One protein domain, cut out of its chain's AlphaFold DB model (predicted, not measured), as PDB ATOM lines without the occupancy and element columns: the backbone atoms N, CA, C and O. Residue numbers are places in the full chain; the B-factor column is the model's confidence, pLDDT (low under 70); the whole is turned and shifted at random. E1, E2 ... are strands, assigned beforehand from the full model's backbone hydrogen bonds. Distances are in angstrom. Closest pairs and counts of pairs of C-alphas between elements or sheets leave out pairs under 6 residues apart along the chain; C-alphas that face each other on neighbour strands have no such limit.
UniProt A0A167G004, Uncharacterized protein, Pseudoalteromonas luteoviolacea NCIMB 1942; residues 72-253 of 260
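What this domain is: This is residues 72 to 253 of the 260 residues of an uncharacterized protein of Pseudoalteromonas luteoviolacea NCIMB 1942 (UniProt A0A167G004). Two strongly twisted antiparallel sheets lie face to face as a sandwich, a broad one of seven strands and a smaller one of four strands covering part of it, with the strands of the two running nearly in line. E1, at one edge of the broad sheet, lies beyond the four strands of the smaller sheet, and the loop of residues 91 to 105 reaches as far as 33 A from the mean of the C-alphas. The printed part has 182 residues with eleven named strands, E1 to E11 in chain order, and no named helix: the class is all strand. The broad sheet runs E1, E2, E11, E4, E5, E6, E9, the smaller one E3, E10, E7, E8. The whole is compact, with a radius of gyration of the C-alphas of 16.7 A and spans of 54 by 36 by 34 A.

Where its parts are: In the broad sheet, E1 is residues 73 to 78, starting at C-alpha 73 (172.034, 111.121, 160.085), and E2 is 81 to 90, 29.1 A long. E11 is 231 to 239, ending at C-alpha 239 (174.659, 120.959, 150.036). E4, 126 to 138, is the longest at 37.9 A; E5 is 145 to 155, 32.4 A; E6 is 158 to 167, 27.6 A; E9 is 198 to 204. In the smaller sheet, E3 is 106 to 114, E10 is 214 to 221, E7 is 174 to 178 and E8 is 186 to 190. E3 bends by 64 degrees at residue 111 and E10 by 53 degrees at residue 217.

How they stand to each other: E4, E5 and E6 form a meander, each strand the antiparallel neighbour of the one before; N 132 and O 150 are 2.8 A apart, N 153 and O 160 also 2.8 A. On the other side of E4 is E11, with N 133 and O 236 at 2.8 A. E2 follows, with N 86 and O 235 at 2.8 A, then edge strand E1, a hairpin with E2. Beside E6 is edge strand E9, with N 163 and O 199 at 2.8 A. In the smaller sheet, E3 and E10 have N 108 and O 219 at 2.8 A, E10 and E7 have N 175 and O 220 at 2.9 A, and the hairpin E7 and E8 has N 176 and O 188 at 2.8 A. Between the sheets, the closest C-alphas of E3 and E11 are those of Leu 110 and Ala 235, 6.9 A.

The domain as a whole: The C-alphas of Gly 79 and Ser 97 are the farthest apart, 55.0 A. The printed part has no cut. The links E2 to E3 and E3 to E4 are long. Confidence is under 70 at residues 92 to 102, 208 to 211 and 224 to 229.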
ATOM      1  N   GLY A  72     172.361 107.131 158.581       94.19
ATOM      2  CA  GLY A  72     172.091 107.251 160.017       94.19
ATOM      3  C   GLY A  72     172.141 108.681 160.566       94.19
ATOM      4  O   GLY A  72     172.286 108.847 161.775       94.19
ATOM      5  N   VAL A  73     172.067 109.701 159.705       95.50
ATOM      6  CA  VAL A  73     172.034 111.121 160.085       95.50
ATOM      7  C   VAL A  73     170.759 111.758 159.558       95.50
ATOM      8  O   VAL A  73     170.423 111.581 158.389       95.50
ATOM      9  N   ASP A  74     170.083 112.530 160.404       95.81
ATOM     10  CA  ASP A  74     168.945 113.341 159.981       95.81
ATOM     11  C   ASP A  74     169.425 114.516 159.120       95.81
ATOM     12  O   ASP A  74     170.233 115.350 159.541       95.81
ATOM     13  N   VAL A  75     168.922 114.556 157.891       97.06
ATOM     14  CA  VAL A  75     169.188 115.574 156.882       97.06
ATOM     15  C   VAL A  75     167.925 116.401 156.692       97.06
ATOM     16  O   VAL A  75     166.889 115.894 156.266       97.06
ATOM     17  N   PHE A  76     168.024 117.689 156.996       96.88
ATOM     18  CA  PHE A  76     166.947 118.655 156.820       96.88
ATOM     19  C   PHE A  76     166.936 119.181 155.386       96.88
ATOM     20  O   PHE A  76     167.992 119.509 154.845       96.88
ATOM     21  N   LYS A  77     165.750 119.292 154.788       95.12
ATOM     22  CA  LYS A  77     165.518 119.712 153.405       95.12
ATOM     23  C   LYS A  77     164.771 121.041 153.358       95.12
ATOM     24  O   LYS A  77     163.702 121.182 153.946       95.12
ATOM     25  N   GLU A  78     165.315 121.994 152.609       91.81
ATOM     26  CA  GLU A  78     164.680 123.269 152.272       91.81
ATOM     27  C   GLU A  78     164.857 123.537 150.768       91.81
ATOM     28  O   GLU A  78     165.920 123.955 150.298       91.81
ATOM     29  N   GLY A  79     163.814 123.244 149.985       90.19
ATOM     30  CA  GLY A  79     163.906 123.242 148.523       90.19
ATOM     31  C   GLY A  79     164.920 122.201 148.041       90.19
ATOM     32  O   GLY A  79     164.812 121.027 148.380       90.19
ATOM     33  N   VAL A  80     165.914 122.635 147.262       91.06
ATOM     34  CA  VAL A  80     167.033 121.778 146.820       91.06
ATOM     35  C   VAL A  80     168.164 121.690 147.847       91.06
ATOM     36  O   VAL A  80     169.093 120.911 147.669       91.06
ATOM     37  N   THR A  81     168.110 122.492 148.911       95.69
ATOM     38  CA  THR A  81     169.172 122.571 149.914       95.69
ATOM     39  C   THR A  81     168.963 121.514 150.987       95.69
ATOM     40  O   THR A  81     167.871 121.381 151.540       95.69
ATOM     41  N   LYS A  82     170.027 120.795 151.320       97.56
ATOM     42  CA  LYS A  82     170.084 119.767 152.354       97.56
ATOM     43  C   LYS A  82     171.086 120.175 153.425       97.56
ATOM     44  O   LYS A  82     172.157 120.677 153.095       97.56
ATOM     45  N   ARG A  83     170.764 119.956 154.701       98.12
ATOM     46  CA  ARG A  83     171.618 120.320 155.843       98.12
ATOM     47  C   ARG A  83     171.703 119.200 156.859       98.12
ATOM     48  O   ARG A  83     170.700 118.567 157.173       98.12
ATOM     49  N   PHE A  84     172.882 119.007 157.428       98.31
ATOM     50  CA  PHE A  84     173.083 118.119 158.567       98.31
ATOM     51  C   PHE A  84     174.201 118.641 159.460       98.31
ATOM     52  O   PHE A  84     174.938 119.569 159.119       98.31
ATOM     53  N   SER A  85     174.322 118.057 160.643       98.00
ATOM     54  CA  SER A  85     175.409 118.370 161.560       98.00
ATOM     55  C   SER A  85     175.939 117.100 162.204       98.00
ATOM     56  O   SER A  85     175.185 116.175 162.498       98.00
ATOM     57  N   VAL A  86     177.246 117.066 162.433       96.44
ATOM     58  CA  VAL A  86     177.941 115.969 163.104       96.44
ATOM     59  C   VAL A  86     178.740 116.550 164.254       96.44
ATOM     60  O   VAL A  86     179.502 117.495 164.073       96.44
ATOM     61  N   LYS A  87     178.584 115.964 165.439       95.94
ATOM     62  CA  LYS A  87     179.385 116.278 166.620       95.94
ATOM     63  C   LYS A  87     180.045 115.004 167.119       95.94
ATOM     64  O   LYS A  87     179.367 113.985 167.248       95.94
ATOM     65  N   ALA A  88     181.334 115.060 167.437       94.12
ATOM     66  CA  ALA A  88     182.005 113.945 168.093       94.12
ATOM     67  C   ALA A  88     183.174 114.404 168.967       94.12
ATOM     68  O   ALA A  88     183.695 115.510 168.819       94.12
ATOM     69  N   ARG A  89     183.585 113.498 169.859       90.62
ATOM     70  CA  ARG A  89     184.796 113.605 170.668       90.62
ATOM     71  C   ARG A  89     185.881 112.711 170.080       90.62
ATOM     72  O   ARG A  89     185.658 111.516 169.903       90.62
ATOM     73  N   LEU A  90     187.055 113.273 169.833       88.31
ATOM     74  CA  LEU A  90     188.254 112.562 169.405       88.31
ATOM     75  C   LEU A  90     189.128 112.276 170.630       88.31
ATOM     76  O   LEU A  90     189.510 113.193 171.367       88.31
ATOM     77  N   ASN A  91     189.441 111.000 170.857       79.06
ATOM     78  CA  ASN A  91     190.275 110.577 171.974       79.06
ATOM     79  C   ASN A  91     191.737 110.479 171.523       79.06
ATOM     80  O   ASN A  91     192.169 109.468 170.982       79.06
ATOM     81  N   VAL A  92     192.512 111.537 171.740       65.31
ATOM     82  CA  VAL A  92     193.923 111.602 171.311       65.31
ATOM     83  C   VAL A  92     194.911 111.018 172.338       65.31
ATOM     84  O   VAL A  92     196.119 111.210 172.213       65.31
ATOM     85  N   GLY A  93     194.412 110.255 173.319       56.91
ATOM     86  CA  GLY A  93     195.211 109.548 174.323       56.91
ATOM     87  C   GLY A  93     195.443 110.329 175.621       56.91
ATOM     88  O   GLY A  93     195.513 111.558 175.641       56.91
ATOM     89  N   ALA A  94     195.566 109.587 176.725       51.62
ATOM     90  CA  ALA A  94     195.976 110.095 178.037       51.62
ATOM     91  C   ALA A  94     197.498 109.985 178.197       51.62
ATOM     92  O   ALA A  94     198.103 109.126 177.563       51.62
ATOM     93  N   ASN A  95     198.112 110.800 179.060       51.06
ATOM     94  CA  ASN A  95     199.491 110.578 179.486       51.06
ATOM     95  C   ASN A  95     199.524 109.889 180.858       51.06
ATOM     96  O   ASN A  95     198.762 110.213 181.768       51.06
ATOM     97  N   GLY A  96     200.415 108.913 180.961       49.47
ATOM     98  CA  GLY A  96     200.718 108.064 182.106       49.47
ATOM     99  C   GLY A  96     201.773 107.062 181.638       49.47
ATOM    100  O   GLY A  96     201.852 106.788 180.442       49.47
ATOM    101  N   SER A  97     202.580 106.496 182.534       51.22
ATOM    102  CA  SER A  97     203.661 105.544 182.199       51.22
ATOM    103  C   SER A  97     203.216 104.291 181.416       51.22
ATOM    104  O   SER A  97     204.065 103.517 180.990       51.22
ATOM    105  N   ASN A  98     201.907 104.124 181.190       52.84
ATOM    106  CA  ASN A  98     201.268 103.026 180.466       52.84
ATOM    107  C   ASN A  98     200.390 103.486 179.278       52.84
ATOM    108  O   ASN A  98     199.543 102.722 178.817       52.84
ATOM    109  N   ALA A  99     200.519 104.729 178.800       53.78
ATOM    110  CA  ALA A  99     199.762 105.178 177.631       53.78
ATOM    111  C   ALA A  99     200.280 104.488 176.351       53.78
ATOM    112  O   ALA A  99     201.487 104.537 176.098       53.78
ATOM    113  N   PRO A 100     199.417 103.855 175.531       53.47
ATOM    114  CA  PRO A 100     199.857 103.245 174.281       53.47
ATOM    115  C   PRO A 100     200.470 104.313 173.363       53.47
ATOM    116  O   PRO A 100     199.859 105.345 173.071       53.47
ATOM    117  N   ALA A 101     201.715 104.072 172.949       55.47
ATOM    118  CA  ALA A 101     202.555 105.047 172.256       55.47
ATOM    119  C   ALA A 101     202.038 105.421 170.853       55.47
ATOM    120  O   ALA A 101     202.308 106.531 170.393       55.47
ATOM    121  N   ASP A 102     201.195 104.590 170.239       63.56
ATOM    122  CA  ASP A 102     200.637 104.799 168.904       63.56
ATOM    123  C   ASP A 102     199.112 104.889 168.959       63.56
ATOM    124  O   ASP A 102     198.419 103.939 169.306       63.56
ATOM    125  N   ILE A 103     198.595 106.075 168.641       71.88
ATOM    126  CA  ILE A 103     197.175 106.269 168.344       71.88
ATOM    127  C   ILE A 103     197.160 106.851 166.942       71.88
ATOM    128  O   ILE A 103     197.779 107.893 166.710       71.88
ATOM    129  N   ASP A 104     196.485 106.160 166.035       84.50
ATOM    130  CA  ASP A 104     196.340 106.579 164.649       84.50
ATOM    131  C   ASP A 104     195.604 107.925 164.550       84.50
ATOM    132  O   ASP A 104     194.731 108.218 165.383       84.50
ATOM    133  N   PRO A 105     195.936 108.759 163.545       89.94
ATOM    134  CA  PRO A 105     195.236 110.014 163.309       89.94
ATOM    135  C   PRO A 105     193.750 109.760 163.050       89.94
ATOM    136  O   PRO A 105     193.358 108.722 162.520       89.94
ATOM    137  N   TYR A 106     192.920 110.748 163.375       93.12
ATOM    138  CA  TYR A 106     191.504 110.685 163.032       93.12
ATOM    139  C   TYR A 106     191.264 111.270 161.644       93.12
ATOM    140  O   TYR A 106     191.803 112.320 161.309       93.12
ATOM    141  N   TYR A 107     190.397 110.636 160.867       96.06
ATOM    142  CA  TYR A 107     189.855 111.166 159.625       96.06
ATOM    143  C   TYR A 107     188.402 111.551 159.877       96.06
ATOM    144  O   TYR A 107     187.562 110.702 160.180       96.06
ATOM    145  N   VAL A 108     188.123 112.848 159.799       97.31
ATOM    146  CA  VAL A 108     186.784 113.417 159.919       97.31
ATOM    147  C   VAL A 108     186.239 113.629 158.511       97.31
ATOM    148  O   VAL A 108     186.661 114.542 157.802       97.31
ATOM    149  N   ASN A 109     185.322 112.756 158.104       97.44
ATOM    150  CA  ASN A 109     184.688 112.767 156.789       97.44
ATOM    151  C   ASN A 109     183.420 113.624 156.862       97.44
ATOM    152  O   ASN A 109     182.421 113.219 157.463       97.44
ATOM    153  N   LEU A 110     183.497 114.837 156.308       97.81
ATOM    154  CA  LEU A 110     182.476 115.870 156.477       97.81
ATOM    155  C   LEU A 110     181.276 115.628 155.563       97.81
ATOM    156  O   LEU A 110     180.144 115.603 156.032       97.81
ATOM    157  N   ILE A 111     181.535 115.424 154.272       97.75
ATOM    158  CA  ILE A 111     180.544 115.145 153.231       97.75
ATOM    159  C   ILE A 111     181.203 114.301 152.134       97.75
ATOM    160  O   ILE A 111     182.401 114.450 151.863       97.75
ATOM    161  N   GLU A 112     180.426 113.427 151.500       95.81
ATOM    162  CA  GLU A 112     180.839 112.670 150.318       95.81
ATOM    163  C   GLU A 112     179.907 112.920 149.141       95.81
ATOM    164  O   GLU A 112     178.718 113.181 149.323       95.81
ATOM    165  N   PHE A 113     180.464 112.808 147.941       94.31
ATOM    166  CA  PHE A 113     179.739 112.783 146.682       94.31
ATOM    167  C   PHE A 113     179.952 111.409 146.070       94.31
ATOM    168  O   PHE A 113     181.093 111.042 145.781       94.31
ATOM    169  N   ASP A 114     178.873 110.647 145.939       91.62
ATOM    170  CA  ASP A 114     178.918 109.260 145.492       91.62
ATOM    171  C   ASP A 114     178.518 109.142 144.025       91.62
ATOM    172  O   ASP A 114     177.341 109.267 143.688       91.62
ATOM    173  N   ALA A 115     179.507 108.886 143.170       87.69
ATOM    174  CA  ALA A 115     179.287 108.659 141.747       87.69
ATOM    175  C   ALA A 115     178.708 107.265 141.440       87.69
ATOM    176  O   ALA A 115     178.370 107.006 140.284       87.69
ATOM    177  N   ASP A 116     178.564 106.404 142.458       84.31
ATOM    178  CA  ASP A 116     177.849 105.121 142.385       84.31
ATOM    179  C   ASP A 116     176.408 105.205 142.890       84.31
ATOM    180  O   ASP A 116     175.693 104.202 142.907       84.31
ATOM    181  N   HIS A 117     175.962 106.386 143.325       82.38
ATOM    182  CA  HIS A 117     174.582 106.557 143.747       82.38
ATOM    183  C   HIS A 117     173.622 106.328 142.569       82.38
ATOM    184  O   HIS A 117     173.964 106.609 141.421       82.38
ATOM    185  N   ASP A 118     172.417 105.824 142.840       74.56
ATOM    186  CA  ASP A 118     171.447 105.477 141.799       74.56
ATOM    187  C   ASP A 118     171.236 106.644 140.815       74.56
ATOM    188  O   ASP A 118     170.851 107.751 141.199       74.56
ATOM    189  N   GLY A 119     171.511 106.397 139.530       72.50
ATOM    190  CA  GLY A 119     171.405 107.406 138.468       72.50
ATOM    191  C   GLY A 119     172.540 108.437 138.431       72.50
ATOM    192  O   GLY A 119     172.378 109.503 137.832       72.50
ATOM    193  N   ALA A 120     173.674 108.169 139.082       74.38
ATOM    194  CA  ALA A 120     174.861 109.011 138.989       74.38
ATOM    195  C   ALA A 120     175.614 108.827 137.671       74.38
ATOM    196  O   ALA A 120     176.149 109.807 137.163       74.38
ATOM    197  N   ASP A 121     175.642 107.627 137.081       79.88
ATOM    198  CA  ASP A 121     176.380 107.329 135.839       79.88
ATOM    199  C   ASP A 121     177.836 107.853 135.863       79.88
ATOM    200  O   ASP A 121     178.364 108.335 134.858       79.88
ATOM    201  N   GLY A 122     178.490 107.804 137.032       80.56
ATOM    202  CA  GLY A 122     179.839 108.342 137.223       80.56
ATOM    203  C   GLY A 122     179.909 109.851 137.518       80.56
ATOM    204  O   GLY A 122     181.011 110.402 137.531       80.56
ATOM    205  N   ASN A 123     178.773 110.526 137.740       86.12
ATOM    206  CA  ASN A 123     178.696 111.968 137.979       86.12
ATOM    207  C   ASN A 123     178.646 112.344 139.468       86.12
ATOM    208  O   ASN A 123     177.988 111.696 140.275       86.12
ATOM    209  N   PHE A 124     179.259 113.479 139.811       87.88
ATOM    210  CA  PHE A 124     179.256 114.051 141.164       87.88
ATOM    211  C   PHE A 124     178.298 115.241 141.340       87.88
ATOM    212  O   PHE A 124     178.136 115.735 142.459       87.88
ATOM    213  N   GLY A 125     177.670 115.742 140.269       87.50
ATOM    214  CA  GLY A 125     176.709 116.851 140.358       87.50
ATOM    215  C   GLY A 125     176.437 117.589 139.052       87.50
ATOM    216  O   GLY A 125     177.000 117.275 138.003       87.50
ATOM    217  N   GLY A 126     175.600 118.624 139.138       88.50
ATOM    218  CA  GLY A 126     175.179 119.467 138.009       88.50
ATOM    219  C   GLY A 126     175.668 120.920 138.071       88.50
ATOM    220  O   GLY A 126     175.043 121.792 137.472       88.50
ATOM    221  N   GLY A 127     176.745 121.206 138.812       89.31
ATOM    222  CA  GLY A 127     177.082 122.577 139.228       89.31
ATOM    223  C   GLY A 127     176.474 122.926 140.589       89.31
ATOM    224  O   GLY A 127     176.131 124.077 140.859       89.31
ATOM    225  N   ASP A 128     176.333 121.906 141.430       95.38
ATOM    226  CA  ASP A 128     175.815 121.990 142.785       95.38
ATOM    227  C   ASP A 128     176.771 122.742 143.699       95.38
ATOM    228  O   ASP A 128     177.966 122.859 143.413       95.38
ATOM    229  N   ARG A 129     176.259 123.216 144.835       97.44
ATOM    230  CA  ARG A 129     177.067 123.852 145.878       97.44
ATOM    231  C   ARG A 129     177.071 123.021 147.145       97.44
ATOM    232  O   ARG A 129     176.108 122.317 147.442       97.44
ATOM    233  N   PHE A 130     178.146 123.156 147.907       98.44
ATOM    234  CA  PHE A 130     178.210 122.681 149.277       98.44
ATOM    235  C   PHE A 130     179.013 123.632 150.157       98.44
ATOM    236  O   PHE A 130     179.887 124.362 149.688       98.44
ATOM    237  N   LYS A 131     178.727 123.589 151.451       98.62
ATOM    238  CA  LYS A 131     179.466 124.266 152.504       98.62
ATOM    239  C   LYS A 131     179.617 123.312 153.679       98.62
ATOM    240  O   LYS A 131     178.642 122.683 154.064       98.62
ATOM    241  N   CYS A 132     180.795 123.248 154.280       98.69
ATOM    242  CA  CYS A 132     180.998 122.630 155.584       98.69
ATOM    243  C   CYS A 132     181.727 123.610 156.504       98.69
ATOM    244  O   CYS A 132     182.817 124.082 156.187       98.69
ATOM    245  N   ASP A 133     181.105 123.921 157.633       98.62
ATOM    246  CA  ASP A 133     181.645 124.745 158.707       98.62
ATOM    247  C   ASP A 133     182.153 123.817 159.814       98.62
ATOM    248  O   ASP A 133     181.368 123.086 160.426       98.62
ATOM    249  N   PHE A 134     183.471 123.763 159.992       98.44
ATOM    250  CA  PHE A 134     184.138 122.882 160.940       98.44
ATOM    251  C   PHE A 134     184.748 123.695 162.076       98.44
ATOM    252  O   PHE A 134     185.638 124.522 161.864       98.44
ATOM    253  N   PHE A 135     184.319 123.384 163.294       96.81
ATOM    254  CA  PHE A 135     184.842 123.956 164.522       96.81
ATOM    255  C   PHE A 135     185.320 122.833 165.439       96.81
ATOM    256  O   PHE A 135     184.546 121.938 165.781       96.81
ATOM    257  N   MET A 136     186.579 122.886 165.864       94.00
ATOM    258  CA  MET A 136     187.156 121.928 166.804       94.00
ATOM    259  C   MET A 136     187.759 122.657 167.990       94.00
ATOM    260  O   MET A 136     188.692 123.440 167.847       94.00
ATOM    261  N   GLU A 137     187.242 122.360 169.171       90.69
ATOM    262  CA  GLU A 137     187.744 122.857 170.438       90.69
ATOM    263  C   GLU A 137     188.751 121.878 171.042       90.69
ATOM    264  O   GLU A 137     188.606 120.653 170.957       90.69
ATOM    265  N   HIS A 138     189.752 122.429 171.724       85.88
ATOM    266  CA  HIS A 138     190.712 121.668 172.508       85.88
ATOM    267  C   HIS A 138     190.498 121.964 174.001       85.88
ATOM    268  O   HIS A 138     190.512 123.119 174.426       85.88
ATOM    269  N   ARG A 139     190.339 120.911 174.817       77.94
ATOM    270  CA  ARG A 139     190.162 120.970 176.290       77.94
ATOM    271  C   ARG A 139     188.918 121.700 176.821       77.94
ATOM    272  O   ARG A 139     188.919 122.067 177.997       77.94
ATOM    273  N   GLY A 140     187.887 121.950 176.018       72.38
ATOM    274  CA  GLY A 140     186.754 122.748 176.505       72.38
ATOM    275  C   GLY A 140     187.153 124.196 176.849       72.38
ATOM    276  O   GLY A 140     186.578 124.792 177.761       72.38
ATOM    277  N   SER A 141     188.219 124.714 176.220       75.44
ATOM    278  CA  SER A 141     188.755 126.048 176.478       75.44
ATOM    279  C   SER A 141     188.393 127.038 175.371       75.44
ATOM    280  O   SER A 141     188.804 126.911 174.214       75.44
ATOM    281  N   VAL A 142     187.722 128.116 175.778       73.12
ATOM    282  CA  VAL A 142     187.433 129.274 174.928       73.12
ATOM    283  C   VAL A 142     188.752 129.938 174.510       73.12
ATOM    284  O   VAL A 142     189.436 130.552 175.323       73.12
ATOM    285  N   GLY A 143     189.114 129.804 173.230       80.44
ATOM    286  CA  GLY A 143     190.325 130.395 172.637       80.44
ATOM    287  C   GLY A 143     191.353 129.385 172.118       80.44
ATOM    288  O   GLY A 143     192.266 129.773 171.390       80.44
ATOM    289  N   ILE A 144     191.185 128.098 172.432       87.81
ATOM    290  CA  ILE A 144     192.023 127.012 171.915       87.81
ATOM    291  C   ILE A 144     191.170 126.190 170.948       87.81
ATOM    292  O   ILE A 144     190.583 125.178 171.325       87.81
ATOM    293  N   PHE A 145     191.056 126.661 169.706       92.25
ATOM    294  CA  PHE A 145     190.214 126.030 168.692       92.25
ATOM    295  C   PHE A 145     190.783 126.167 167.279       92.25
ATOM    296  O   PHE A 145     191.544 127.091 166.981       92.25
ATOM    297  N   ASP A 146     190.361 125.251 166.414       94.25
ATOM    298  CA  ASP A 146     190.493 125.344 164.966       94.25
ATOM    299  C   ASP A 146     189.115 125.653 164.370       94.25
ATOM    300  O   ASP A 146     188.105 125.085 164.790       94.25
ATOM    301  N   HIS A 147     189.062 126.566 163.402       97.31
ATOM    302  CA  HIS A 147     187.837 126.926 162.693       97.31
ATOM    303  C   HIS A 147     188.144 127.069 161.204       97.31
ATOM    304  O   HIS A 147     188.923 127.935 160.790       97.31
ATOM    305  N   ILE A 148     187.541 126.187 160.412       98.25
ATOM    306  CA  ILE A 148     187.762 126.057 158.975       98.25
ATOM    307  C   ILE A 148     186.400 126.023 158.290       98.25
ATOM    308  O   ILE A 148     185.547 125.211 158.641       98.25
ATOM    309  N   ILE A 149     186.216 126.872 157.281       98.50
ATOM    310  CA  ILE A 149     185.011 126.878 156.452       98.50
ATOM    311  C   ILE A 149     185.396 126.425 155.049       98.50
ATOM    312  O   ILE A 149     186.262 127.015 154.408       98.50
ATOM    313  N   ILE A 150     184.738 125.383 154.563       98.56
ATOM    314  CA  ILE A 150     184.946 124.813 153.234       98.56
ATOM    315  C   ILE A 150     183.718 125.149 152.404       98.56
ATOM    316  O   ILE A 150     182.622 124.731 152.762       98.56
ATOM    317  N   ASN A 151     183.883 125.873 151.302       98.38
ATOM    318  CA  ASN A 151     182.804 126.165 150.361       98.38
ATOM    319  C   ASN A 151     183.198 125.630 148.992       98.38
ATOM    320  O   ASN A 151     184.271 125.950 148.481       98.38
ATOM    321  N   GLY A 152     182.344 124.828 148.377       97.75
ATOM    322  CA  GLY A 152     182.692 124.183 147.128       97.75
ATOM    323  C   GLY A 152     181.524 123.910 146.212       97.75
ATOM    324  O   GLY A 152     180.384 124.315 146.446       97.75
ATOM    325  N   SER A 153     181.863 123.227 145.130       97.12
ATOM    326  CA  SER A 153     180.939 122.811 144.095       97.12
ATOM    327  C   SER A 153     181.213 121.385 143.652       97.12
ATOM    328  O   SER A 153     182.376 120.970 143.587       97.12
ATOM    329  N   SER A 154     180.154 120.680 143.266       94.69
ATOM    330  CA  SER A 154     180.252 119.393 142.584       94.69
ATOM    331  C   SER A 154     179.592 119.458 141.204       94.69
ATOM    332  O   SER A 154     178.551 120.083 140.987       94.69
ATOM    333  N   SER A 155     180.248 118.852 140.228       91.56
ATOM    334  CA  SER A 155     179.825 118.814 138.826       91.56
ATOM    335  C   SER A 155     180.336 117.528 138.203       91.56
ATOM    336  O   SER A 155     181.401 117.105 138.632       91.56
ATOM    337  N   LEU A 156     179.651 116.979 137.194       87.56
ATOM    338  CA  LEU A 156     180.057 115.850 136.340       87.56
ATOM    339  C   LEU A 156     181.228 115.036 136.912       87.56
ATOM    340  O   LEU A 156     181.018 114.149 137.722       87.56
ATOM    341  N   ASP A 157     182.466 115.406 136.605       87.25
ATOM    342  CA  ASP A 157     183.673 114.663 136.956       87.25
ATOM    343  C   ASP A 157     184.579 115.352 137.998       87.25
ATOM    344  O   ASP A 157     185.762 115.015 138.102       87.25
ATOM    345  N   ARG A 158     184.070 116.342 138.744       90.88
ATOM    346  CA  ARG A 158     184.871 117.230 139.595       90.88
ATOM    347  C   ARG A 158     184.174 117.619 140.897       90.88
ATOM    348  O   ARG A 158     183.020 118.042 140.909       90.88
ATOM    349  N   VAL A 159     184.946 117.600 141.981       94.69
ATOM    350  CA  VAL A 159     184.573 118.173 143.280       94.69
ATOM    351  C   VAL A 159     185.709 119.071 143.750       94.69
ATOM    352  O   VAL A 159     186.845 118.625 143.931       94.69
ATOM    353  N   SER A 160     185.406 120.350 143.932       95.81
ATOM    354  CA  SER A 160     186.387 121.374 144.291       95.81
ATOM    355  C   SER A 160     185.825 122.337 145.316       95.81
ATOM    356  O   SER A 160     184.623 122.595 145.328       95.81
ATOM    357  N   ALA A 161     186.694 122.904 146.138       97.81
ATOM    358  CA  ALA A 161     186.333 123.905 147.123       97.81
ATOM    359  C   ALA A 161     187.418 124.962 147.255       97.81
ATOM    360  O   ALA A 161     188.587 124.712 146.967       97.81
ATOM    361  N   TYR A 162     187.011 126.109 147.773       97.31
ATOM    362  CA  TYR A 162     187.909 127.034 148.425       97.31
ATOM    363  C   TYR A 162     187.721 126.918 149.943       97.31
ATOM    364  O   TYR A 162     186.619 126.676 150.449       97.31
ATOM    365  N   ILE A 163     188.818 127.044 150.678       97.81
ATOM    366  CA  ILE A 163     188.872 126.776 152.113       97.81
ATOM    367  C   ILE A 163     189.319 128.040 152.815       97.81
ATOM    368  O   ILE A 163     190.438 128.503 152.614       97.81
ATOM    369  N   GLU A 164     188.443 128.593 153.641       98.12
ATOM    370  CA  GLU A 164     188.730 129.741 154.484       98.12
ATOM    371  C   GLU A 164     189.207 129.258 155.853       98.12
ATOM    372  O   GLU A 164     188.453 128.657 156.626       98.12
ATOM    373  N   VAL A 165     190.460 129.556 156.177       97.56
ATOM    374  CA  VAL A 165     191.036 129.217 157.477       97.56
ATOM    375  C   VAL A 165     190.801 130.390 158.425       97.56
ATOM    376  O   VAL A 165     191.472 131.419 158.348       97.56
ATOM    377  N   LYS A 166     189.812 130.273 159.315       97.44
ATOM    378  CA  LYS A 166     189.462 131.343 160.266       97.44
ATOM    379  C   LYS A 166     190.382 131.348 161.476       97.44
ATOM    380  O   LYS A 166     190.763 132.415 161.952       97.44
ATOM    381  N   LYS A 167     190.719 130.160 161.980       95.88
ATOM    382  CA  LYS A 167     191.621 129.985 163.116       95.88
ATOM    383  C   LYS A 167     192.305 128.628 163.059       95.88
ATOM    384  O   LYS A 167     191.654 127.632 162.752       95.88
ATOM    385  N   VAL A 168     193.585 128.605 163.410       93.12
ATOM    386  CA  VAL A 168     194.380 127.398 163.619       93.12
ATOM    387  C   VAL A 168     195.089 127.539 164.950       93.12
ATOM    388  O   VAL A 168     195.944 128.409 165.147       93.12
ATOM    389  N   PHE A 169     194.756 126.674 165.899       89.69
ATOM    390  CA  PHE A 169     195.397 126.732 167.201       89.69
ATOM    391  C   PHE A 169     196.885 126.365 167.100       89.69
ATOM    392  O   PHE A 169     197.737 127.027 167.714       89.69
ATOM    393  N   LYS A 170     197.216 125.348 166.293       87.75
ATOM    394  CA  LYS A 170     198.586 124.854 166.126       87.75
ATOM    395  C   LYS A 170     198.836 124.250 164.741       87.75
ATOM    396  O   LYS A 170     197.998 123.534 164.201       87.75
ATOM    397  N   ASP A 171     200.021 124.523 164.202       89.81
ATOM    398  CA  ASP A 171     200.429 124.083 162.867       89.81
ATOM    399  C   ASP A 171     200.419 122.563 162.724       89.81
ATOM    400  O   ASP A 171     200.846 121.838 163.626       89.81
ATOM    401  N   ASN A 172     200.003 122.096 161.544       83.38
ATOM    402  CA  ASN A 172     200.011 120.687 161.145       83.38
ATOM    403  C   ASN A 172     199.134 119.761 162.007       83.38
ATOM    404  O   ASN A 172     199.256 118.543 161.889       83.38
ATOM    405  N   VAL A 173     198.252 120.304 162.855       88.19
ATOM    406  CA  VAL A 173     197.259 119.510 163.601       88.19
ATOM    407  C   VAL A 173     196.105 119.098 162.702       88.19
ATOM    408  O   VAL A 173     195.629 117.969 162.789       88.19
ATOM    409  N   VAL A 174     195.662 120.009 161.842       93.19
ATOM    410  CA  VAL A 174     194.611 119.756 160.865       93.19
ATOM    411  C   VAL A 174     195.237 119.741 159.481       93.19
ATOM    412  O   VAL A 174     196.021 120.621 159.119       93.19
ATOM    413  N   LYS A 175     194.893 118.725 158.702       96.12
ATOM    414  CA  LYS A 175     195.276 118.603 157.302       96.12
ATOM    415  C   LYS A 175     194.056 118.253 156.477       96.12
ATOM    416  O   LYS A 175     193.158 117.561 156.951       96.12
ATOM    417  N   LEU A 176     194.045 118.671 155.226       96.88
ATOM    418  CA  LEU A 176     193.105 118.136 154.250       96.88
ATOM    419  C   LEU A 176     193.655 116.820 153.739       96.88
ATOM    420  O   LEU A 176     194.833 116.747 153.394       96.88
ATOM    421  N   TYR A 177     192.802 115.809 153.693       96.88
ATOM    422  CA  TYR A 177     193.135 114.507 153.144       96.88
ATOM    423  C   TYR A 177     192.356 114.297 151.852       96.88
ATOM    424  O   TYR A 177     191.131 114.419 151.833       96.88
ATOM    425  N   ILE A 178     193.077 114.007 150.775       94.38
ATOM    426  CA  ILE A 178     192.521 113.867 149.433       94.38
ATOM    427  C   ILE A 178     192.910 112.492 148.907       94.38
ATOM    428  O   ILE A 178     194.092 112.190 148.754       94.38
ATOM    429  N   SER A 179     191.903 111.675 148.619       89.06
ATOM    430  CA  SER A 179     192.050 110.357 148.007       89.06
ATOM    431  C   SER A 179     191.367 110.403 146.645       89.06
ATOM    432  O   SER A 179     190.156 110.596 146.570       89.06
ATOM    433  N   GLU A 180     192.157 110.312 145.576       86.50
ATOM    434  CA  GLU A 180     191.702 110.377 144.183       86.50
ATOM    435  C   GLU A 180     192.077 109.079 143.456       86.50
ATOM    436  O   GLU A 180     193.108 108.475 143.772       86.50
ATOM    437  N   PRO A 181     191.288 108.642 142.460       83.69
ATOM    438  CA  PRO A 181     191.567 107.402 141.755       83.69
ATOM    439  C   PRO A 181     192.867 107.509 140.950       83.69
ATOM    440  O   PRO A 181     193.115 108.496 140.252       83.69
ATOM    441  N   GLY A 182     193.688 106.458 141.004       80.31
ATOM    442  CA  GLY A 182     194.919 106.358 140.213       80.31
ATOM    443  C   GLY A 182     196.079 107.235 140.695       80.31
ATOM    444  O   GLY A 182     197.040 107.422 139.948       80.31
ATOM    445  N   SER A 183     196.013 107.770 141.915       81.31
ATOM    446  CA  SER A 183     197.122 108.481 142.558       81.31
ATOM    447  C   SER A 183     197.206 108.151 144.041       81.31
ATOM    448  O   SER A 183     196.183 107.898 144.675       81.31
ATOM    449  N   ASP A 184     198.411 108.224 144.601       87.94
ATOM    450  CA  ASP A 184     198.587 108.132 146.047       87.94
ATOM    451  C   ASP A 184     197.843 109.274 146.763       87.94
ATOM    452  O   ASP A 184     197.784 110.396 146.237       87.94
ATOM    453  N   PRO A 185     197.290 109.026 147.965       91.56
ATOM    454  CA  PRO A 185     196.620 110.059 148.734       91.56
ATOM    455  C   PRO A 185     197.516 111.268 149.002       91.56
ATOM    456  O   PRO A 185     198.711 111.145 149.278       91.56
ATOM    457  N   ARG A 186     196.911 112.454 148.956       93.12
ATOM    458  CA  ARG A 186     197.591 113.740 149.123       93.12
ATOM    459  C   ARG A 186     197.123 114.402 150.410       93.12
ATOM    460  O   ARG A 186     195.930 114.418 150.708       93.12
ATOM    461  N   GLU A 187     198.058 114.997 151.140       95.25
ATOM    462  CA  GLU A 187     197.767 115.777 152.341       95.25
ATOM    463  C   GLU A 187     198.169 117.238 152.138       95.25
ATOM    464  O   GLU A 187     199.274 117.523 151.677       95.25
ATOM    465  N   ILE A 188     197.287 118.166 152.512       95.38
ATOM    466  CA  ILE A 188     197.592 119.602 152.542       95.38
ATOM    467  C   ILE A 188     197.533 120.050 153.996       95.38
ATOM    468  O   ILE A 188     196.465 120.043 154.609       95.38
ATOM    469  N   SER A 189     198.681 120.419 154.561       95.25
ATOM    470  CA  SER A 189     198.738 120.956 155.919       95.25
ATOM    471  C   SER A 189     198.036 122.302 156.011       95.25
ATOM    472  O   SER A 189     198.303 123.186 155.202       95.25
ATOM    473  N   ILE A 190     197.198 122.463 157.034       94.81
ATOM    474  CA  ILE A 190     196.646 123.757 157.426       94.81
ATOM    475  C   ILE A 190     197.476 124.279 158.605       94.81
ATOM    476  O   ILE A 190     197.706 123.583 159.601       94.81
ATOM    477  N   THR A 191     197.978 125.502 158.468       95.38
ATOM    478  CA  THR A 191     198.904 126.129 159.418       95.38
ATOM    479  C   THR A 191     198.421 127.515 159.834       95.38
ATOM    480  O   THR A 191     197.535 128.103 159.217       95.38
ATOM    481  N   LYS A 192     199.039 128.094 160.865       94.88
ATOM    482  CA  LYS A 192     198.801 129.481 161.280       94.88
ATOM    483  C   LYS A 192     199.100 130.489 160.183       94.88
ATOM    484  O   LYS A 192     198.471 131.540 160.145       94.88
ATOM    485  N   ALA A 193     200.038 130.179 159.287       96.44
ATOM    486  CA  ALA A 193     200.330 131.037 158.148       96.44
ATOM    487  C   ALA A 193     199.161 131.106 157.153       96.44
ATOM    488  O   ALA A 193     199.154 132.001 156.307       96.44
ATOM    489  N   ASP A 194     198.193 130.191 157.243       96.62
ATOM    490  CA  ASP A 194     197.004 130.156 156.396       96.62
ATOM    491  C   ASP A 194     195.819 130.917 157.006       96.62
ATOM    492  O   ASP A 194     194.847 131.167 156.299       96.62
ATOM    493  N   GLU A 195     195.890 131.348 158.275       97.06
ATOM    494  CA  GLU A 195     194.824 132.139 158.906       97.06
ATOM    495  C   GLU A 195     194.498 133.400 158.085       97.06
ATOM    496  O   GLU A 195     195.372 134.192 157.730       97.06
ATOM    497  N   GLY A 196     193.212 133.584 157.779       95.25
ATOM    498  CA  GLY A 196     192.709 134.681 156.951       95.25
ATOM    499  C   GLY A 196     192.910 134.492 155.444       95.25
ATOM    500  O   GLY A 196     192.467 135.348 154.677       95.25
ATOM    501  N   LYS A 197     193.542 133.395 155.006       95.44
ATOM    502  CA  LYS A 197     193.704 133.053 153.589       95.44
ATOM    503  C   LYS A 197     192.613 132.107 153.102       95.44
ATOM    504  O   LYS A 197     191.904 131.458 153.877       95.44
ATOM    505  N   THR A 198     192.543 132.021 151.781       95.81
ATOM    506  CA  THR A 198     191.719 131.071 151.048       95.81
ATOM    507  C   THR A 198     192.624 130.088 150.307       95.81
ATOM    508  O   THR A 198     193.540 130.514 149.605       95.81
ATOM    509  N   LEU A 199     192.382 128.787 150.480       95.50
ATOM    510  CA  LEU A 199     193.109 127.712 149.797       95.50
ATOM    511  C   LEU A 199     192.193 127.027 148.780       95.50
ATOM    512  O   LEU A 199     191.127 126.544 149.158       95.50
ATOM    513  N   ASP A 200     192.617 126.939 147.521       96.12
ATOM    514  CA  ASP A 200     191.874 126.226 146.477       96.12
ATOM    515  C   ASP A 200     192.260 124.748 146.442       96.12
ATOM    516  O   ASP A 200     193.441 124.391 146.366       96.12
ATOM    517  N   VAL A 201     191.259 123.869 146.487       95.06
ATOM    518  CA  VAL A 201     191.462 122.427 146.628       95.06
ATOM    519  C   VAL A 201     190.517 121.646 145.726       95.06
ATOM    520  O   VAL A 201     189.321 121.914 145.639       95.06
ATOM    521  N   PHE A 202     191.066 120.624 145.076       93.75
ATOM    522  CA  PHE A 202     190.306 119.625 144.334       93.75
ATOM    523  C   PHE A 202     190.298 118.327 145.135       93.75
ATOM    524  O   PHE A 202     191.360 117.748 145.362       93.75
ATOM    525  N   PHE A 203     189.107 117.895 145.548       92.75
ATOM    526  CA  PHE A 203     188.866 116.568 146.127       92.75
ATOM    527  C   PHE A 203     188.669 115.515 145.033       92.75
ATOM    528  O   PHE A 203     188.916 114.336 145.254       92.75
ATOM    529  N   ARG A 204     188.256 115.969 143.845       90.25
ATOM    530  CA  ARG A 204     188.305 115.232 142.587       90.25
ATOM    531  C   ARG A 204     188.594 116.218 141.461       90.25
ATOM    532  O   ARG A 204     187.790 117.117 141.231       90.25
ATOM    533  N   GLN A 205     189.730 116.082 140.786       88.38
ATOM    534  CA  GLN A 205     190.106 116.846 139.590       88.38
ATOM    535  C   GLN A 205     189.321 116.368 138.369       88.38
ATOM    536  O   GLN A 205     188.983 115.198 138.307       88.38
ATOM    537  N   ALA A 206     189.100 117.223 137.369       85.12
ATOM    538  CA  ALA A 206     188.483 116.803 136.107       85.12
ATOM    539  C   ALA A 206     189.371 115.810 135.324       85.12
ATOM    540  O   ALA A 206     190.598 115.829 135.448       85.12
ATOM    541  N   ASN A 207     188.755 114.975 134.485       77.62
ATOM    542  CA  ASN A 207     189.391 114.029 133.557       77.62
ATOM    543  C   ASN A 207     190.286 112.937 134.191       77.62
ATOM    544  O   ASN A 207     191.070 112.297 133.491       77.62
ATOM    545  N   ARG A 208     190.188 112.680 135.501       69.62
ATOM    546  CA  ARG A 208     190.929 111.599 136.182       69.62
ATOM    547  C   ARG A 208     190.151 110.283 136.163       69.62
ATOM    548  O   ARG A 208     189.554 109.957 137.171       69.62
ATOM    549  N   ASN A 209     190.143 109.549 135.045       61.44
ATOM    550  CA  ASN A 209     189.430 108.265 134.878       61.44
ATOM    551  C   ASN A 209     187.946 108.339 135.299       61.44
ATOM    552  O   ASN A 209     187.607 108.214 136.473       61.44
ATOM    553  N   LEU A 210     187.057 108.577 134.330       60.28
ATOM    554  CA  LEU A 210     185.601 108.554 134.528       60.28
ATOM    555  C   LEU A 210     185.210 107.191 135.108       60.28
ATOM    556  O   LEU A 210     185.280 106.179 134.413       60.28
ATOM    557  N   GLY A 211     184.903 107.149 136.396       64.12
ATOM    558  CA  GLY A 211     184.752 105.900 137.113       64.12
ATOM    559  C   GLY A 211     184.018 106.096 138.424       64.12
ATOM    560  O   GLY A 211     184.122 107.150 139.054       64.12
ATOM    561  N   ALA A 212     183.298 105.036 138.773       75.00
ATOM    562  CA  ALA A 212     182.714 104.737 140.069       75.00
ATOM    563  C   ALA A 212     183.612 105.155 141.244       75.00
ATOM    564  O   ALA A 212     184.842 105.061 141.157       75.00
ATOM    565  N   GLY A 213     182.998 105.607 142.335       86.12
ATOM    566  CA  GLY A 213     183.671 105.931 143.592       86.12
ATOM    567  C   GLY A 213     183.224 107.244 144.225       86.12
ATOM    568  O   GLY A 213     182.259 107.888 143.802       86.12
ATOM    569  N   ARG A 214     183.924 107.643 145.294       90.62
ATOM    570  CA  ARG A 214     183.460 108.721 146.176       90.62
ATOM    571  C   ARG A 214     184.500 109.804 146.383       90.62
ATOM    572  O   ARG A 214     185.541 109.594 147.008       90.62
ATOM    573  N   ALA A 215     184.153 111.015 145.961       92.69
ATOM    574  CA  ALA A 215     184.900 112.211 146.313       92.69
ATOM    575  C   ALA A 215     184.477 112.670 147.715       92.69
ATOM    576  O   ALA A 215     183.306 112.982 147.943       92.69
ATOM    577  N   ARG A 216     185.417 112.718 148.665       94.69
ATOM    578  CA  ARG A 216     185.128 113.085 150.062       94.69
ATOM    579  C   ARG A 216     185.887 114.322 150.490       94.69
ATOM    580  O   ARG A 216     187.059 114.498 150.162       94.69
ATOM    581  N   VAL A 217     185.208 115.147 151.276       97.19
ATOM    582  CA  VAL A 217     185.826 116.252 152.002       97.19
ATOM    583  C   VAL A 217     186.249 115.719 153.365       97.19
ATOM    584  O   VAL A 217     185.420 115.557 154.264       97.19
ATOM    585  N   THR A 218     187.541 115.431 153.509       97.81
ATOM    586  CA  THR A 218     188.093 114.815 154.718       97.81
ATOM    587  C   THR A 218     189.134 115.713 155.371       97.81
ATOM    588  O   THR A 218     190.077 116.180 154.725       97.81
ATOM    589  N   LEU A 219     188.993 115.908 156.682       97.44
ATOM    590  CA  LEU A 219     190.030 116.487 157.526       97.44
ATOM    591  C   LEU A 219     190.760 115.369 158.266       97.44
ATOM    592  O   LEU A 219     190.147 114.597 159.000       97.44
ATOM    593  N   LYS A 220     192.077 115.295 158.095       96.00
ATOM    594  CA  LYS A 220     192.952 114.470 158.919       96.00
ATOM    595  C   LYS A 220     193.396 115.278 160.131       96.00
ATOM    596  O   LYS A 220     193.938 116.375 160.005       96.00
ATOM    597  N   ILE A 221     193.165 114.714 161.303       93.00
ATOM    598  CA  ILE A 221     193.421 115.316 162.600       93.00
ATOM    599  C   ILE A 221     194.591 114.568 163.236       93.00
ATOM    600  O   ILE A 221     194.458 113.441 163.718       93.00
ATOM    601  N   GLU A 222     195.756 115.206 163.203       87.81
ATOM    602  CA  GLU A 222     197.013 114.650 163.688       87.81
ATOM    603  C   GLU A 222     197.069 114.622 165.218       87.81
ATOM    604  O   GLU A 222     196.588 115.524 165.920       87.81
ATOM    605  N   LYS A 223     197.742 113.597 165.743       74.19
ATOM    606  CA  LYS A 223     197.979 113.390 167.181       74.19
ATOM    607  C   LYS A 223     198.897 114.455 167.799       74.19
ATOM    608  O   LYS A 223     198.802 114.740 168.992       74.19
ATOM    609  N   LYS A 224     199.826 114.997 167.003       61.09
ATOM    610  CA  LYS A 224     201.091 115.563 167.496       61.09
ATOM    611  C   LYS A 224     200.883 116.712 168.497       61.09
ATOM    612  O   LYS A 224     200.218 117.696 168.193       61.09
ATOM    613  N   ASP A 225     201.508 116.558 169.668       54.25
ATOM    614  CA  ASP A 225     201.675 117.534 170.760       54.25
ATOM    615  C   ASP A 225     200.478 117.826 171.685       54.25
ATOM    616  O   ASP A 225     200.506 118.813 172.421       54.25
ATOM    617  N   PHE A 226     199.451 116.974 171.694       56.78
ATOM    618  CA  PHE A 226     198.292 117.104 172.592       56.78
ATOM    619  C   PHE A 226     198.160 115.893 173.514       56.78
ATOM    620  O   PHE A 226     197.084 115.319 173.668       56.78
ATOM    621  N   THR A 227     199.270 115.486 174.129       53.84
ATOM    622  CA  THR A 227     199.237 114.541 175.246       53.84
ATOM    623  C   THR A 227     198.365 115.166 176.342       53.84
ATOM    624  O   THR A 227     198.748 116.210 176.859       53.84
ATOM    625  N   GLU A 228     197.205 114.558 176.645       54.62
ATOM    626  CA  GLU A 228     196.180 114.954 177.648       54.62
ATOM    627  C   GLU A 228     194.930 115.723 177.159       54.62
ATOM    628  O   GLU A 228     194.077 116.061 177.983       54.62
ATOM    629  N   MET A 229     194.739 115.991 175.860       64.12
ATOM    630  CA  MET A 229     193.648 116.888 175.422       64.12
ATOM    631  C   MET A 229     192.633 116.208 174.503       64.12
ATOM    632  O   MET A 229     192.849 116.148 173.301       64.12
ATOM    633  N   HIS A 230     191.481 115.775 175.027       78.69
ATOM    634  CA  HIS A 230     190.345 115.438 174.158       78.69
ATOM    635  C   HIS A 230     190.005 116.629 173.248       78.69
ATOM    636  O   HIS A 230     190.111 117.792 173.660       78.69
ATOM    637  N   ARG A 231     189.605 116.321 172.015       86.31
ATOM    638  CA  ARG A 231     189.147 117.321 171.049       86.31
ATOM    639  C   ARG A 231     187.684 117.072 170.762       86.31
ATOM    640  O   ARG A 231     187.315 115.953 170.417       86.31
ATOM    641  N   ASP A 232     186.866 118.092 170.922       91.25
ATOM    642  CA  ASP A 232     185.449 118.028 170.596       91.25
ATOM    643  C   ASP A 232     185.236 118.864 169.339       91.25
ATOM    644  O   ASP A 232     185.703 119.999 169.266       91.25
ATOM    645  N   PHE A 233     184.562 118.311 168.335       94.81
ATOM    646  CA  PHE A 233     184.266 119.056 167.116       94.81
ATOM    647  C   PHE A 233     182.776 119.071 166.805       94.81
ATOM    648  O   PHE A 233     182.037 118.143 167.146       94.81
ATOM    649  N   LEU A 234     182.369 120.127 166.111       97.19
ATOM    650  CA  LEU A 234     181.101 120.262 165.421       97.19
ATOM    651  C   LEU A 234     181.400 120.565 163.952       97.19
ATOM    652  O   LEU A 234     182.161 121.476 163.639       97.19
ATOM    653  N   ALA A 235     180.779 119.802 163.064       98.19
ATOM    654  CA  ALA A 235     180.741 120.072 161.640       98.19
ATOM    655  C   ALA A 235     179.292 120.315 161.226       98.19
ATOM    656  O   ALA A 235     178.432 119.469 161.487       98.19
ATOM    657  N   GLN A 236     179.017 121.441 160.579       98.56
ATOM    658  CA  GLN A 236     177.722 121.723 159.966       98.56
ATOM    659  C   GLN A 236     177.899 121.749 158.458       98.56
ATOM    660  O   GLN A 236     178.676 122.553 157.952       98.56
ATOM    661  N   CYS A 237     177.191 120.881 157.744       98.62
ATOM    662  CA  CYS A 237     177.292 120.802 156.296       98.62
ATOM    663  C   CYS A 237     175.950 121.116 155.635       98.62
ATOM    664  O   CYS A 237     174.892 120.677 156.086       98.62
ATOM    665  N   GLU A 238     176.025 121.865 154.545       98.44
ATOM    666  CA  GLU A 238     174.938 122.235 153.652       98.44
ATOM    667  C   GLU A 238     175.326 121.854 152.221       98.44
ATOM    668  O   GLU A 238     176.480 122.027 151.835       98.44
ATOM    669  N   TYR A 239     174.398 121.330 151.427       98.12
ATOM    670  CA  TYR A 239     174.659 120.959 150.036       98.12
ATOM    671  C   TYR A 239     173.382 120.944 149.194       98.12
ATOM    672  O   TYR A 239     172.293 120.763 149.728       98.12
ATOM    673  N   SER A 240     173.508 121.122 147.876       96.88
ATOM    674  CA  SER A 240     172.381 121.019 146.931       96.88
ATOM    675  C   SER A 240     172.386 119.745 146.088       96.88
ATOM    676  O   SER A 240     171.390 119.425 145.446       96.88
ATOM    677  N   SER A 241     173.511 119.027 146.065       94.25
ATOM    678  CA  SER A 241     173.680 117.882 145.174       94.25
ATOM    679  C   SER A 241     172.806 116.701 145.576       94.25
ATOM    680  O   SER A 241     172.716 116.342 146.752       94.25
ATOM    681  N   ILE A 242     172.223 116.038 144.579       91.81
ATOM    682  CA  ILE A 242     171.538 114.754 144.766       91.81
ATOM    683  C   ILE A 242     172.521 113.604 145.033       91.81
ATOM    684  O   ILE A 242     172.133 112.625 145.659       91.81
ATOM    685  N   TYR A 243     173.785 113.754 144.624       93.19
ATOM    686  CA  TYR A 243     174.853 112.770 144.837       93.19
ATOM    687  C   TYR A 243     175.664 113.047 146.109       93.19
ATOM    688  O   TYR A 243     176.430 112.198 146.561       93.19
ATOM    689  N   GLY A 244     175.505 114.244 146.684       94.94
ATOM    690  CA  GLY A 244     176.073 114.617 147.974       94.94
ATOM    691  C   GLY A 244     175.320 113.959 149.129       94.94
ATOM    692  O   GLY A 244     174.098 113.813 149.072       94.94
ATOM    693  N   ARG A 245     176.029 113.567 150.190       95.75
ATOM    694  CA  ARG A 245     175.424 112.989 151.401       95.75
ATOM    695  C   ARG A 245     176.373 112.983 152.608       95.75
ATOM    696  O   ARG A 245     177.592 113.067 152.435       95.75
ATOM    697  N   PRO A 246     175.849 112.839 153.842       97.12
ATOM    698  CA  PRO A 246     176.675 112.519 155.002       97.12
ATOM    699  C   PRO A 246     177.440 111.212 154.778       97.12
ATOM    700  O   PRO A 246     176.873 110.240 154.280       97.12
ATOM    701  N   CYS A 247     178.702 111.147 155.198       95.12
ATOM    702  CA  CYS A 247     179.487 109.917 155.104       95.12
ATOM    703  C   CYS A 247     178.937 108.818 156.028       95.12
ATOM    704  O   CYS A 247     178.478 109.104 157.142       95.12
ATOM    705  N   VAL A 248     179.037 107.554 155.599       92.81
ATOM    706  CA  VAL A 248     178.721 106.382 156.444       92.81
ATOM    707  C   VAL A 248     179.617 106.381 157.681       92.81
ATOM    708  O   VAL A 248     179.136 106.356 158.816       92.81
ATOM    709  N   TYR A 249     180.926 106.506 157.462       93.38
ATOM    710  CA  TYR A 249     181.924 106.594 158.519       93.38
ATOM    711  C   TYR A 249     182.402 108.036 158.680       93.38
ATOM    712  O   TYR A 249     183.299 108.491 157.981       93.38
ATOM    713  N   ARG A 250     181.795 108.777 159.607       94.88
ATOM    714  CA  ARG A 250     182.088 110.210 159.824       94.88
ATOM    715  C   ARG A 250     183.410 110.464 160.539       94.88
ATOM    716  O   ARG A 250     184.036 111.492 160.318       94.88
ATOM    717  N   VAL A 251     183.811 109.545 161.411       95.12
ATOM    718  CA  VAL A 251     185.068 109.600 162.160       95.12
ATOM    719  C   VAL A 251     185.691 108.215 162.121       95.12
ATOM    720  O   VAL A 251     185.075 107.253 162.578       95.12
ATOM    721  N   THR A 252     186.898 108.115 161.578       94.19
ATOM    722  CA  THR A 252     187.655 106.860 161.493       94.19
ATOM    723  C   THR A 252     189.098 107.075 161.914       94.19
ATOM    724  O   THR A 252     189.578 108.203 161.956       94.19
ATOM    725  N   GLN A 253     189.796 105.986 162.220       91.50
ATOM    726  CA  GLN A 253     191.259 105.975 162.346       91.50
ATOM    727  C   GLN A 253     191.941 105.351 161.120       91.50
ATOM    728  O   GLN A 253     193.146 105.475 160.934       91.50
TER     729      GLN A 253